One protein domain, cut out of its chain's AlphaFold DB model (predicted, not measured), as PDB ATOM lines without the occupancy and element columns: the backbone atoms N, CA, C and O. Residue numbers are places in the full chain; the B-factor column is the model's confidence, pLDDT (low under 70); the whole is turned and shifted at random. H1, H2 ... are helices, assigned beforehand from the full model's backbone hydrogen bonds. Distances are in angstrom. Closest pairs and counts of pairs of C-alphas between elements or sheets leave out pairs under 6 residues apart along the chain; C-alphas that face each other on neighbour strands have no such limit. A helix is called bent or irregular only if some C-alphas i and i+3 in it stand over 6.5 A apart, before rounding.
ATOM      1  N   LEU A   2       9.592  20.467  44.367       92.94
ATOM      2  CA  LEU A   2      10.322  19.762  45.432       92.94
ATOM      3  C   LEU A   2      11.298  18.689  44.911       92.94
ATOM      4  O   LEU A   2      12.475  18.714  45.251       92.94
ATOM      5  N   SER A   3      10.829  17.787  44.046       94.00
ATOM      6  CA  SER A   3      11.675  16.758  43.424       94.00
ATOM      7  C   SER A   3      12.731  17.334  42.483       94.00
ATOM      8  O   SER A   3      13.875  16.894  42.517       94.00
ATOM      9  N   ASP A   4      12.371  18.333  41.674       91.69
ATOM     10  CA  ASP A   4      13.300  18.973  40.734       91.69
ATOM     11  C   ASP A   4      14.500  19.584  41.474       91.69
ATOM     12  O   ASP A   4      15.646  19.347  41.109       91.69
ATOM     13  N   TYR A   5      14.253  20.291  42.578       92.19
ATOM     14  CA  TYR A   5      15.318  20.921  43.350       92.19
ATOM     15  C   TYR A   5      16.122  19.918  44.190       92.19
ATOM     16  O   TYR A   5      17.351  19.913  44.126       92.19
ATOM     17  N   LEU A   6      15.457  19.055  44.967       94.00
ATOM     18  CA  LEU A   6      16.143  18.184  45.930       94.00
ATOM     19  C   LEU A   6      16.745  16.928  45.296       94.00
ATOM     20  O   LEU A   6      17.854  16.541  45.652       94.00
ATOM     21  N   VAL A   7      16.026  16.281  44.377       93.88
ATOM     22  CA  VAL A   7      16.432  14.982  43.813       93.88
ATOM     23  C   VAL A   7      17.186  15.170  42.509       93.88
ATOM     24  O   VAL A   7      18.282  14.641  42.349       93.88
ATOM     25  N   ILE A   8      16.600  15.926  41.580       91.88
ATOM     26  CA  ILE A   8      17.123  16.042  40.218       91.88
ATOM     27  C   ILE A   8      18.343  16.965  40.190       91.88
ATOM     28  O   ILE A   8      19.396  16.583  39.688       91.88
ATOM     29  N   ARG A   9      18.226  18.154  40.785       90.31
ATOM     30  CA  ARG A   9      19.287  19.171  40.797       90.31
ATOM     31  C   ARG A   9      20.151  19.154  42.053       90.31
ATOM     32  O   ARG A   9      21.130  19.890  42.112       90.31
ATOM     33  N   ARG A  10      19.821  18.327  43.051       90.81
ATOM     34  CA  ARG A  10      20.609  18.151  44.286       90.81
ATOM     35  C   ARG A  10      20.986  19.481  44.951       90.81
ATOM     36  O   ARG A  10      22.124  19.680  45.343       90.81
ATOM     37  N   GLN A  11      20.020  20.392  45.049       90.19
ATOM     38  CA  GLN A  11      20.171  21.727  45.640       90.19
ATOM     39  C   GLN A  11      21.087  22.701  44.875       90.19
ATOM     40  O   GLN A  11      21.356  23.795  45.366       90.19
ATOM     41  N   THR A  12      21.496  22.365  43.650       86.69
ATOM     42  CA  THR A  12      22.332  23.228  42.805       86.69
ATOM     43  C   THR A  12      21.483  23.978  41.777       86.69
ATOM     44  O   THR A  12      20.679  23.392  41.050       86.69
ATOM     45  N   LEU A  13      21.624  25.304  41.724       87.38
ATOM     46  CA  LEU A  13      20.935  26.157  40.754       87.38
ATOM     47  C   LEU A  13      21.911  27.173  40.174       87.38
ATOM     48  O   LEU A  13      22.527  27.951  40.900       87.38
ATOM     49  N   LYS A  14      21.998  27.220  38.844       87.50
ATOM     50  CA  LYS A  14      22.753  28.255  38.139       87.50
ATOM     51  C   LYS A  14      21.945  29.547  38.066       87.50
ATOM     52  O   LYS A  14      21.103  29.705  37.185       87.50
ATOM     53  N   LEU A  15      22.204  30.470  38.986       85.94
ATOM     54  CA  LEU A  15      21.413  31.694  39.128       85.94
ATOM     55  C   LEU A  15      21.413  32.557  37.859       85.94
ATOM     56  O   LEU A  15      20.370  33.038  37.434       85.94
ATOM     57  N   CYS A  16      22.563  32.682  37.204       85.94
ATOM     58  CA  CYS A  16      22.722  33.533  36.027       85.94
ATOM     59  C   CYS A  16      21.850  33.109  34.843       85.94
ATOM     60  O   CYS A  16      21.373  33.957  34.099       85.94
ATOM     61  N   ASP A  17      21.610  31.808  34.679       87.50
ATOM     62  CA  ASP A  17      20.726  31.321  33.620       87.50
ATOM     63  C   ASP A  17      19.249  31.439  34.026       87.50
ATOM     64  O   ASP A  17      18.384  31.506  33.158       87.50
ATOM     65  N   LEU A  18      18.942  31.534  35.324       88.00
ATOM     66  CA  LEU A  18      17.576  31.736  35.819       88.00
ATOM     67  C   LEU A  18      17.014  33.114  35.432       88.00
ATOM     68  O   LEU A  18      15.808  33.259  35.269       88.00
ATOM     69  N   TYR A  19      17.893  34.102  35.250       87.44
ATOM     70  CA  TYR A  19      17.540  35.458  34.812       87.44
ATOM     71  C   TYR A  19      17.665  35.673  33.295       87.44
ATOM     72  O   TYR A  19      17.455  36.787  32.817       87.44
ATOM     73  N   LYS A  20      17.984  34.628  32.519       86.94
ATOM     74  CA  LYS A  20      18.038  34.685  31.052       86.94
ATOM     75  C   LYS A  20      16.759  34.107  30.454       86.94
ATOM     76  O   LYS A  20      16.427  32.948  30.689       86.94
ATOM     77  N   GLY A  21      16.064  34.918  29.661       87.88
ATOM     78  CA  GLY A  21      14.819  34.561  28.970       87.88
ATOM     79  C   GLY A  21      15.012  34.208  27.496       87.88
ATOM     80  O   GLY A  21      14.129  34.488  26.693       87.88
ATOM     81  N   ASP A  22      16.171  33.670  27.124       89.56
ATOM     82  CA  ASP A  22      16.500  33.294  25.751       89.56
ATOM     83  C   ASP A  22      17.011  31.846  25.675       89.56
ATOM     84  O   ASP A  22      17.187  31.162  26.689       89.56
ATOM     85  N   SER A  23      17.272  31.371  24.455       88.50
ATOM     86  CA  SER A  23      17.750  30.009  24.194       88.50
ATOM     87  C   SER A  23      19.141  29.698  24.754       88.50
ATOM     88  O   SER A  23      19.534  28.531  24.745       88.50
ATOM     89  N   SER A  24      19.880  30.693  25.261       87.31
ATOM     90  CA  SER A  24      21.168  30.476  25.931       87.31
ATOM     91  C   SER A  24      21.012  29.975  27.373       87.31
ATOM     92  O   SER A  24      21.978  29.477  27.957       87.31
ATOM     93  N   SER A  25      19.811  30.077  27.953       88.75
ATOM     94  CA  SER A  25      19.518  29.594  29.303       88.75
ATOM     95  C   SER A  25      19.289  28.082  29.354       88.75
ATOM     96  O   SER A  25      18.475  27.531  28.611       88.75
ATOM     97  N   ILE A  26      19.886  27.412  30.348       88.94
ATOM     98  CA  ILE A  26      19.567  26.009  30.668       88.94
ATOM     99  C   ILE A  26      18.109  25.808  31.117       88.94
ATOM    100  O   ILE A  26      17.614  24.682  31.097       88.94
ATOM    101  N   TYR A  27      17.410  26.873  31.524       89.88
ATOM    102  CA  TYR A  27      16.006  26.820  31.944       89.88
ATOM    103  C   TYR A  27      15.032  27.227  30.836       89.88
ATOM    104  O   TYR A  27      13.831  27.305  31.089       89.88
ATOM    105  N   TRP A  28      15.513  27.454  29.611       89.81
ATOM    106  CA  TRP A  28      14.644  27.764  28.479       89.81
ATOM    107  C   TRP A  28      13.779  26.568  28.060       89.81
ATOM    108  O   TRP A  28      12.653  26.751  27.614       89.81
ATOM    109  N   TYR A  29      14.256  25.330  28.235       88.75
ATOM    110  CA  TYR A  29      13.546  24.115  27.810       88.75
ATOM    111  C   TYR A  29      12.994  24.239  26.369       88.75
ATOM    112  O   TYR A  29      13.741  24.560  25.446       88.75
ATOM    113  N   TRP A  30      11.698  23.977  26.157       87.31
ATOM    114  CA  TRP A  30      11.038  24.128  24.863       87.31
ATOM    115  C   TRP A  30      10.382  25.510  24.769       87.31
ATOM    116  O   TRP A  30       9.226  25.673  25.144       87.31
ATOM    117  N   HIS A  31      11.128  26.512  24.293       89.19
ATOM    118  CA  HIS A  31      10.637  27.892  24.111       89.19
ATOM    119  C   HIS A  31      10.077  28.544  25.390       89.19
ATOM    120  O   HIS A  31       9.035  29.192  25.372       89.19
ATOM    121  N   GLY A  32      10.747  28.331  26.519       88.06
ATOM    122  CA  GLY A  32      10.321  28.769  27.850       88.06
ATOM    123  C   GLY A  32       9.431  27.761  28.584       88.06
ATOM    124  O   GLY A  32       9.061  27.998  29.734       88.06
ATOM    125  N   PHE A  33       9.079  26.629  27.962       90.50
ATOM    126  CA  PHE A  33       8.132  25.674  28.530       90.50
ATOM    127  C   PHE A  33       8.777  24.355  28.969       90.50
ATOM    128  O   PHE A  33       9.341  23.599  28.172       90.50
ATOM    129  N   ASN A  34       8.613  24.029  30.255       92.06
ATOM    130  CA  ASN A  34       8.950  22.718  30.801       92.06
ATOM    131  C   ASN A  34       7.733  21.781  30.746       92.06
ATOM    132  O   ASN A  34       6.937  21.694  31.687       92.06
ATOM    133  N   TRP A  35       7.629  21.025  29.654       93.88
ATOM    134  CA  TRP A  35       6.533  20.078  29.435       93.88
ATOM    135  C   TRP A  35       6.440  18.987  30.509       93.88
ATOM    136  O   TRP A  35       5.344  18.530  30.823       93.88
ATOM    137  N   ARG A  36       7.556  18.599  31.136       92.88
ATOM    138  CA  ARG A  36       7.563  17.554  32.174       92.88
ATOM    139  C   ARG A  36       6.800  18.005  33.409       92.88
ATOM    140  O   ARG A  36       6.064  17.221  34.001       92.88
ATOM    141  N   GLY A  37       6.932  19.287  33.756       92.56
ATOM    142  CA  GLY A  37       6.161  19.904  34.831       92.56
ATOM    143  C   GLY A  37       4.668  19.905  34.546       92.56
ATOM    144  O   GLY A  37       3.889  19.544  35.425       92.56
ATOM    145  N   ALA A  38       4.281  20.226  33.313       93.56
ATOM    146  CA  ALA A  38       2.881  20.198  32.912       93.56
ATOM    147  C   ALA A  38       2.292  18.783  32.991       93.56
ATOM    148  O   ALA A  38       1.250  18.600  33.614       93.56
ATOM    149  N   VAL A  39       2.987  17.775  32.452       95.00
ATOM    150  CA  VAL A  39       2.527  16.376  32.514       95.00
ATOM    151  C   VAL A  39       2.481  15.865  33.963       95.00
ATOM    152  O   VAL A  39       1.544  15.172  34.341       95.00
ATOM    153  N   ALA A  40       3.448  16.238  34.809       95.06
ATOM    154  CA  ALA A  40       3.428  15.888  36.232       95.06
ATOM    155  C   ALA A  40       2.246  16.473  36.983       95.06
ATOM    156  O   ALA A  40       1.613  15.791  37.794       95.06
ATOM    157  N   PHE A  41       1.945  17.732  36.704       93.38
ATOM    158  CA  PHE A  41       0.832  18.421  37.316       93.38
ATOM    159  C   PHE A  41      -0.508  17.818  36.884       93.38
ATOM    160  O   PHE A  41      -1.334  17.502  37.739       93.38
ATOM    161  N   THR A  42      -0.703  17.570  35.586       95.38
ATOM    162  CA  THR A  42      -1.952  16.988  35.075       95.38
ATOM    163  C   THR A  42      -2.164  15.556  35.559       95.38
ATOM    164  O   THR A  42      -3.267  15.233  35.997       95.38
ATOM    165  N   ALA A  43      -1.119  14.721  35.577       94.44
ATOM    166  CA  ALA A  43      -1.194  13.360  36.112       94.44
ATOM    167  C   ALA A  43      -1.561  13.341  37.608       94.44
ATOM    168  O   ALA A  43      -2.349  12.503  38.046       94.44
ATOM    169  N   SER A  44      -1.033  14.292  38.385       93.44
ATOM    170  CA  SER A  44      -1.340  14.413  39.816       93.44
ATOM    171  C   SER A  44      -2.758  14.927  40.067       93.44
ATOM    172  O   SER A  44      -3.412  14.480  41.001       93.44
ATOM    173  N   ILE A  45      -3.261  15.849  39.240       92.88
ATOM    174  CA  ILE A  45      -4.655  16.308  39.332       92.88
ATOM    175  C   ILE A  45      -5.615  15.178  38.985       92.88
ATOM    176  O   ILE A  45      -6.612  14.993  39.682       92.88
ATOM    177  N   TRP A  46      -5.311  14.421  37.928       92.69
ATOM    178  CA  TRP A  46      -6.170  13.349  37.435       92.69
ATOM    179  C   TRP A  46      -6.545  12.348  38.531       92.69
ATOM    180  O   TRP A  46      -7.713  11.974  38.637       92.69
ATOM    181  N   SER A  47      -5.602  11.979  39.407       88.88
ATOM    182  CA  SER A  47      -5.879  11.045  40.505       88.88
ATOM    183  C   SER A  47      -6.900  11.575  41.519       88.88
ATOM    184  O   SER A  47      -7.550  10.780  42.194       88.88
ATOM    185  N   GLN A  48      -7.075  12.896  41.623       91.00
ATOM    186  CA  GLN A  48      -7.949  13.517  42.626       91.00
ATOM    187  C   GLN A  48      -9.360  13.791  42.100       91.00
ATOM    188  O   GLN A  48     -10.281  13.989  42.898       91.00
ATOM    189  N   ILE A  49      -9.554  13.765  40.777       92.38
ATOM    190  CA  ILE A  49     -10.846  14.039  40.133       92.38
ATOM    191  C   ILE A  49     -11.955  13.096  40.628       92.38
ATOM    192  O   ILE A  49     -13.020  13.605  40.981       92.38
ATOM    193  N   PRO A  50     -11.762  11.764  40.736       90.50
ATOM    194  CA  PRO A  50     -12.830  10.883  41.206       90.50
ATOM    195  C   PRO A  50     -13.286  11.232  42.628       90.50
ATOM    196  O   PRO A  50     -14.480  11.268  42.909       90.50
ATOM    197  N   GLY A  51     -12.342  11.563  43.515       90.56
ATOM    198  CA  GLY A  51     -12.645  11.990  44.879       90.56
ATOM    199  C   GLY A  51     -13.399  13.321  44.939       90.56
ATOM    200  O   GLY A  51     -14.356  13.453  45.705       90.56
ATOM    201  N   LEU A  52     -13.042  14.270  44.066       90.69
ATOM    202  CA  LEU A  52     -13.759  15.538  43.923       90.69
ATOM    203  C   LEU A  52     -15.211  15.309  43.483       90.69
ATOM    204  O   LEU A  52     -16.128  15.850  44.101       90.69
ATOM    205  N   VAL A  53     -15.436  14.472  42.465       91.81
ATOM    206  CA  VAL A  53     -16.783  14.159  41.954       91.81
ATOM    207  C   VAL A  53     -17.660  13.555  43.051       91.81
ATOM    208  O   VAL A  53     -18.819  13.948  43.194       91.81
ATOM    209  N   VAL A  54     -17.111  12.649  43.862       91.50
ATOM    210  CA  VAL A  54     -17.838  12.041  44.988       91.50
ATOM    211  C   VAL A  54     -18.187  13.083  46.049       91.50
ATOM    212  O   VAL A  54     -19.310  13.082  46.555       91.50
ATOM    213  N   SER A  55     -17.266  14.005  46.350       89.75
ATOM    214  CA  SER A  55     -17.492  15.061  47.346       89.75
ATOM    215  C   SER A  55     -18.641  16.002  46.962       89.75
ATOM    216  O   SER A  55     -19.442  16.382  47.817       89.75
ATOM    217  N   VAL A  56     -18.770  16.316  45.667       91.25
ATOM    218  CA  VAL A  56     -19.813  17.207  45.137       91.25
ATOM    219  C   VAL A  56     -21.160  16.491  45.060       91.25
ATOM    220  O   VAL A  56     -22.168  17.022  45.521       91.25
ATOM    221  N   ASN A  57     -21.183  15.271  44.515       89.75
ATOM    222  CA  ASN A  57     -22.424  14.517  44.316       89.75
ATOM    223  C   ASN A  57     -22.932  13.828  45.593       89.75
ATOM    224  O   ASN A  57     -24.043  13.305  45.602       89.75
ATOM    225  N   LYS A  58     -22.139  13.829  46.675       85.56
ATOM    226  CA  LYS A  58     -22.440  13.142  47.945       85.56
ATOM    227  C   LYS A  58     -22.753  11.653  47.751       85.56
ATOM    228  O   LYS A  58     -23.550  11.084  48.500       85.56
ATOM    229  N   ASP A  59     -22.119  11.030  46.759       82.31
ATOM    230  CA  ASP A  59     -22.274   9.604  46.488       82.31
ATOM    231  C   ASP A  59     -21.658   8.792  47.639       82.31
ATOM    232  O   ASP A  59     -20.519   9.020  48.054       82.31
ATOM    233  N   LYS A  60     -22.438   7.865  48.199       78.25
ATOM    234  CA  LYS A  60     -22.037   7.023  49.337       78.25
ATOM    235  C   LYS A  60     -21.765   5.577  48.944       78.25
ATOM    236  O   LYS A  60     -21.533   4.762  49.840       78.25
ATOM    237  N   SER A  61     -21.765   5.255  47.650       85.94
ATOM    238  CA  SER A  61     -21.480   3.907  47.160       85.94
ATOM    239  C   SER A  61     -20.203   3.327  47.801       85.94
ATOM    240  O   SER A  61     -19.182   4.024  47.856       85.94
ATOM    241  N   PRO A  62     -20.213   2.062  48.275       83.81
ATOM    242  CA  PRO A  62     -19.045   1.424  48.889       83.81
ATOM    243  C   PRO A  62     -17.794   1.466  48.002       83.81
ATOM    244  O   PRO A  62     -16.685   1.623  48.509       83.81
ATOM    245  N   ALA A  63     -17.975   1.404  46.679       82.88
ATOM    246  CA  ALA A  63     -16.894   1.481  45.699       82.88
ATOM    247  C   ALA A  63     -16.183   2.852  45.681       82.88
ATOM    248  O   ALA A  63     -15.002   2.935  45.350       82.88
ATOM    249  N   MET A  64     -16.875   3.924  46.077       84.19
ATOM    250  CA  MET A  64     -16.372   5.303  46.018       84.19
ATOM    251  C   MET A  64     -15.772   5.799  47.339       84.19
ATOM    252  O   MET A  64     -15.093   6.828  47.373       84.19
ATOM    253  N   GLN A  65     -15.943   5.042  48.427       85.88
ATOM    254  CA  GLN A  65     -15.417   5.398  49.751       85.88
ATOM    255  C   GLN A  65     -13.886   5.546  49.759       85.88
ATOM    256  O   GLN A  65     -13.349   6.397  50.470       85.88
ATOM    257  N   GLY A  66     -13.170   4.753  48.952       88.56
ATOM    258  CA  GLY A  66     -11.716   4.865  48.806       88.56
ATOM    259  C   GLY A  66     -11.282   6.214  48.224       88.56
ATOM    260  O   GLY A  66     -10.391   6.868  48.766       88.56
ATOM    261  N   TRP A  67     -11.969   6.677  47.178       89.50
ATOM    262  CA  TRP A  67     -11.699   7.962  46.528       89.50
ATOM    263  C   TRP A  67     -11.982   9.155  47.442       89.50
ATOM    264  O   TRP A  67     -11.212  10.112  47.462       89.50
ATOM    265  N   MET A  68     -13.034   9.073  48.258       89.75
ATOM    266  CA  MET A  68     -13.332  10.070  49.295       89.75
ATOM    267  C   MET A  68     -12.218  10.175  50.341       89.75
ATOM    268  O   MET A  68     -11.802  11.274  50.704       89.75
ATOM    269  N   LYS A  69     -11.683   9.036  50.803       90.00
ATOM    270  CA  LYS A  69     -10.550   9.025  51.742       90.00
ATOM    271  C   LYS A  69      -9.306   9.663  51.129       90.00
ATOM    272  O   LYS A  69      -8.685  10.486  51.792       90.00
ATOM    273  N   LEU A  70      -8.979   9.334  49.876       90.38
ATOM    274  CA  LEU A  70      -7.866   9.956  49.143       90.38
ATOM    275  C   LEU A  70      -8.046  11.473  48.995       90.38
ATOM    276  O   LEU A  70      -7.085  12.224  49.158       90.38
ATOM    277  N   PHE A  71      -9.274  11.930  48.743       90.81
ATOM    278  CA  PHE A  71      -9.586  13.352  48.620       90.81
ATOM    279  C   PHE A  71      -9.442  14.113  49.946       90.81
ATOM    280  O   PHE A  71      -8.919  15.225  49.961       90.81
ATOM    281  N   ASN A  72      -9.805  13.505  51.078       91.44
ATOM    282  CA  ASN A  72      -9.623  14.128  52.396       91.44
ATOM    283  C   ASN A  72      -8.148  14.404  52.738       91.44
ATOM    284  O   ASN A  72      -7.853  15.346  53.469       91.44
ATOM    285  N   ILE A  73      -7.216  13.618  52.190       93.88
ATOM    286  CA  ILE A  73      -5.763  13.810  52.342       93.88
ATOM    287  C   ILE A  73      -5.107  14.329  51.054       93.88
ATOM    288  O   ILE A  73      -3.923  14.082  50.804       93.88
ATOM    289  N   THR A  74      -5.868  15.060  50.230       92.75
ATOM    290  CA  THR A  74      -5.449  15.454  48.876       92.75
ATOM    291  C   THR A  74      -4.123  16.212  48.839       92.75
ATOM    292  O   THR A  74      -3.347  16.019  47.910       92.75
ATOM    293  N   PHE A  75      -3.810  17.006  49.869       91.75
ATOM    294  CA  PHE A  75      -2.538  17.725  49.954       91.75
ATOM    295  C   PHE A  75      -1.331  16.774  49.940       91.75
ATOM    296  O   PHE A  75      -0.427  16.932  49.121       91.75
ATOM    297  N   PHE A  76      -1.333  15.752  50.801       94.62
ATOM    298  CA  PHE A  76      -0.223  14.801  50.905       94.62
ATOM    299  C   PHE A  76      -0.139  13.890  49.683       94.62
ATOM    300  O   PHE A  76       0.952  13.642  49.174       94.62
ATOM    301  N   VAL A  77      -1.290  13.434  49.182       93.31
ATOM    302  CA  VAL A  77      -1.351  12.598  47.975       93.31
ATOM    303  C   VAL A  77      -0.866  13.380  46.758       93.31
ATOM    304  O   VAL A  77      -0.019  12.888  46.021       93.31
ATOM    305  N   GLY A  78      -1.326  14.620  46.573       93.06
ATOM    306  CA  GLY A  78      -0.895  15.486  45.478       93.06
ATOM    307  C   GLY A  78       0.596  15.814  45.544       93.06
ATOM    308  O   GLY A  78       1.282  15.756  44.522       93.06
ATOM    309  N   LEU A  79       1.126  16.084  46.742       94.06
ATOM    310  CA  LEU A  79       2.560  16.290  46.946       94.06
ATOM    311  C   LEU A  79       3.367  15.039  46.566       94.06
ATOM    312  O   LEU A  79       4.337  15.150  45.815       94.06
ATOM    313  N   ALA A  80       2.964  13.860  47.046       95.06
ATOM    314  CA  ALA A  80       3.649  12.598  46.774       95.06
ATOM    315  C   ALA A  80       3.573  12.201  45.288       95.06
ATOM    316  O   ALA A  80       4.588  11.822  44.700       95.06
ATOM    317  N   MET A  81       2.403  12.342  44.659       95.31
ATOM    318  CA  MET A  81       2.199  12.066  43.232       95.31
ATOM    319  C   MET A  81       3.011  13.023  42.357       95.31
ATOM    320  O   MET A  81       3.748  12.575  41.478       95.31
ATOM    321  N   GLY A  82       2.965  14.325  42.652       95.19
ATOM    322  CA  GLY A  82       3.734  15.332  41.923       95.19
ATOM    323  C   GLY A  82       5.239  15.134  42.079       95.19
ATOM    324  O   GLY A  82       5.981  15.243  41.100       95.19
ATOM    325  N   PHE A  83       5.696  14.791  43.286       96.00
ATOM    326  CA  PHE A  83       7.091  14.441  43.542       96.00
ATOM    327  C   PHE A  83       7.508  13.220  42.717       96.00
ATOM    328  O   PHE A  83       8.503  13.289  41.994       96.00
ATOM    329  N   THR A  84       6.725  12.141  42.776       96.06
ATOM    330  CA  THR A  84       7.016  10.870  42.099       96.06
ATOM    331  C   THR A  84       7.048  11.046  40.589       96.06
ATOM    332  O   THR A  84       8.047  10.715  39.955       96.06
ATOM    333  N   TRP A  85       6.007  11.633  39.999       96.38
ATOM    334  CA  TRP A  85       5.917  11.757  38.549       96.38
ATOM    335  C   TRP A  85       6.970  12.700  37.972       96.38
ATOM    336  O   TRP A  85       7.613  12.372  36.977       96.38
ATOM    337  N   MET A  86       7.216  13.845  38.619       95.75
ATOM    338  CA  MET A  86       8.299  14.738  38.201       95.75
ATOM    339  C   MET A  86       9.669  14.048  38.298       95.75
ATOM    340  O   MET A  86      10.515  14.257  37.432       95.75
ATOM    341  N   THR A  87       9.879  13.212  39.319       95.81
ATOM    342  CA  THR A  87      11.115  12.435  39.484       95.81
ATOM    343  C   THR A  87      11.266  11.419  38.356       95.81
ATOM    344  O   THR A  87      12.276  11.425  37.660       95.81
ATOM    345  N   VAL A  88      10.238  10.603  38.113       96.19
ATOM    346  CA  VAL A  88      10.231   9.582  37.054       96.19
ATOM    347  C   VAL A  88      10.450  10.214  35.681       96.19
ATOM    348  O   VAL A  88      11.347   9.793  34.955       96.19
ATOM    349  N   LEU A  89       9.699  11.264  35.335       95.25
ATOM    350  CA  LEU A  89       9.863  11.947  34.051       95.25
ATOM    351  C   LEU A  89      11.250  12.563  33.890       95.25
ATOM    352  O   LEU A  89      11.802  12.518  32.796       95.25
ATOM    353  N   SER A  90      11.807  13.141  34.953       93.19
ATOM    354  CA  SER A  90      13.134  13.756  34.901       93.19
ATOM    355  C   SER A  90      14.267  12.728  34.869       93.19
ATOM    356  O   SER A  90      15.343  13.058  34.383       93.19
ATOM    357  N   TYR A  91      14.046  11.496  35.336       93.19
ATOM    358  CA  TYR A  91      14.997  10.395  35.152       93.19
ATOM    359  C   TYR A  91      14.915   9.777  33.753       93.19
ATOM    360  O   TYR A  91      15.950   9.491  33.160       93.19
ATOM    361  N   LEU A  92      13.706   9.595  33.210       94.50
ATOM    362  CA  LEU A  92      13.517   9.072  31.850       94.50
ATOM    363  C   LEU A  92      13.970  10.076  30.784       94.50
ATOM    364  O   LEU A  92      14.567   9.703  29.779       94.50
ATOM    365  N   PHE A  93      13.704  11.357  31.023       92.06
ATOM    366  CA  PHE A  93      14.107  12.459  30.166       92.06
ATOM    367  C   PHE A  93      14.923  13.440  31.014       92.06
ATOM    368  O   PHE A  93      14.334  14.306  31.660       92.06
ATOM    369  N   PRO A  94      16.263  13.343  31.045       89.56
ATOM    370  CA  PRO A  94      17.091  14.228  31.861       89.56
ATOM    371  C   PRO A  94      16.974  15.695  31.415       89.56
ATOM    372  O   PRO A  94      16.933  15.979  30.212       89.56
ATOM    373  N   PRO A  95      16.814  16.667  32.337       88.94
ATOM    374  CA  PRO A  95      16.832  18.088  31.979       88.94
ATOM    375  C   PRO A  95      18.231  18.552  31.563       88.94
ATOM    376  O   PRO A  95      19.226  17.994  32.022       88.94
ATOM    377  N   PRO A  96      18.323  19.583  30.708       86.00
ATOM    378  CA  PRO A  96      19.605  20.188  30.374       86.00
ATOM    379  C   PRO A  96      20.244  20.841  31.611       86.00
ATOM    380  O   PRO A  96      19.554  21.327  32.512       86.00
ATOM    381  N   GLY A  97      21.579  20.860  31.645       82.19
ATOM    382  CA  GLY A  97      22.347  21.551  32.687       82.19
ATOM    383  C   GLY A  97      22.372  20.861  34.056       82.19
ATOM    384  O   GLY A  97      22.590  21.531  35.062       82.19
ATOM    385  N   LEU A  98      22.137  19.545  34.123       82.25
ATOM    386  CA  LEU A  98      22.345  18.757  35.344       82.25
ATOM    387  C   LEU A  98      23.822  18.773  35.764       82.25
ATOM    388  O   LEU A  98      24.694  18.497  34.945       82.25
ATOM    389  N   GLY A  99      24.094  19.071  37.039       77.38
ATOM    390  CA  GLY A  99      25.450  19.070  37.605       77.38
ATOM    391  C   GLY A  99      26.321  20.266  37.211       77.38
ATOM    392  O   GLY A  99      27.503  20.289  37.534       77.38
TER     393      GLY A  99
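Overview. This is residues 2 to 99 of the 137 residues of an uncharacterized protein of Trichophyton rubrum (strain ATCC MYA-4607 / CBS 118892) (UniProt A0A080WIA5). Picture a slender rod in which the chain runs out along one side through H3 and H4, turns at the far end, and comes back through H5 and H6. H3 and H6 lie side by side in the middle, H1 packs on H6, H4 and H5 cross to make one end, and H2 with the long link of residues 19 to 34 lies toward the other. The 98 printed residues have six named helices, H1 to H6 in chain order, and no named strand, and the class is all helix. The whole is loose, with a radius of gyration of the C-alphas of 17.5 A, and spans 54 by 24 by 22 A.

Arrangement. Start at H1, residues 2 to 8, which touches residues 83 to 91 of H6, residues 74 to 92; their closest C-alphas are those of Ser 3 and Phe 83, 5.1 A apart. They run the same way at a shallow tilt of 24 degrees. Next comes H2, residues 15 to 18, which touches no helix. Go on to H3, residues 35 to 46, which touches H6, with the C-alphas of Ala 40 and Trp 85 closest at 5.4 A. These two run opposite ways at a shallow tilt of 34.9 degrees, only just short of steep. H3 and H4, residues 49 to 57, meet only through their link. H4 touches H5, residues 62 to 72, about perpendicular at 75 degrees, and the closest C-alphas, those of Gly 51 and Trp 67, are 4.5 A apart. H5 and H6 are close but not clearly touching; their closest C-alphas, Leu 70 and Val 77, are 7.1 A apart. H1 and H3 are apart. In H3, H4 and H6 each O i to N i+4 pair is within hydrogen-bond range; in H1 2 of 3 are, in H5 5 of 7, and H2 is too short for such a pair.

Along the chain. Find C-alpha 2 at (10.322, 19.762, 45.432), where H1 begins; it measures 9.3 A and is neither bent nor irregular, but only just: C-alphas 5 and 8 are 6.1 A apart. H2 is 5.1 A long. From C-alpha 35 at (6.533, 20.078, 29.435), H3 runs 16.5 A. H4 measures 12.3 A and H5 16.2 A; H5 is irregular, only just, with C-alphas 63 and 66 6.9 A apart. H6 runs 26.3 A to C-alpha 92 at (13.517, 9.072, 31.850).

Size, cuts and confidence. Look at Ser 24 and Pro 62, whose C-alphas, 54.7 A apart, are the two farthest apart. The link from H2 to H3 is long, with 16 residues. The printed part has no cut, and no printed residue has a pLDDT under 70.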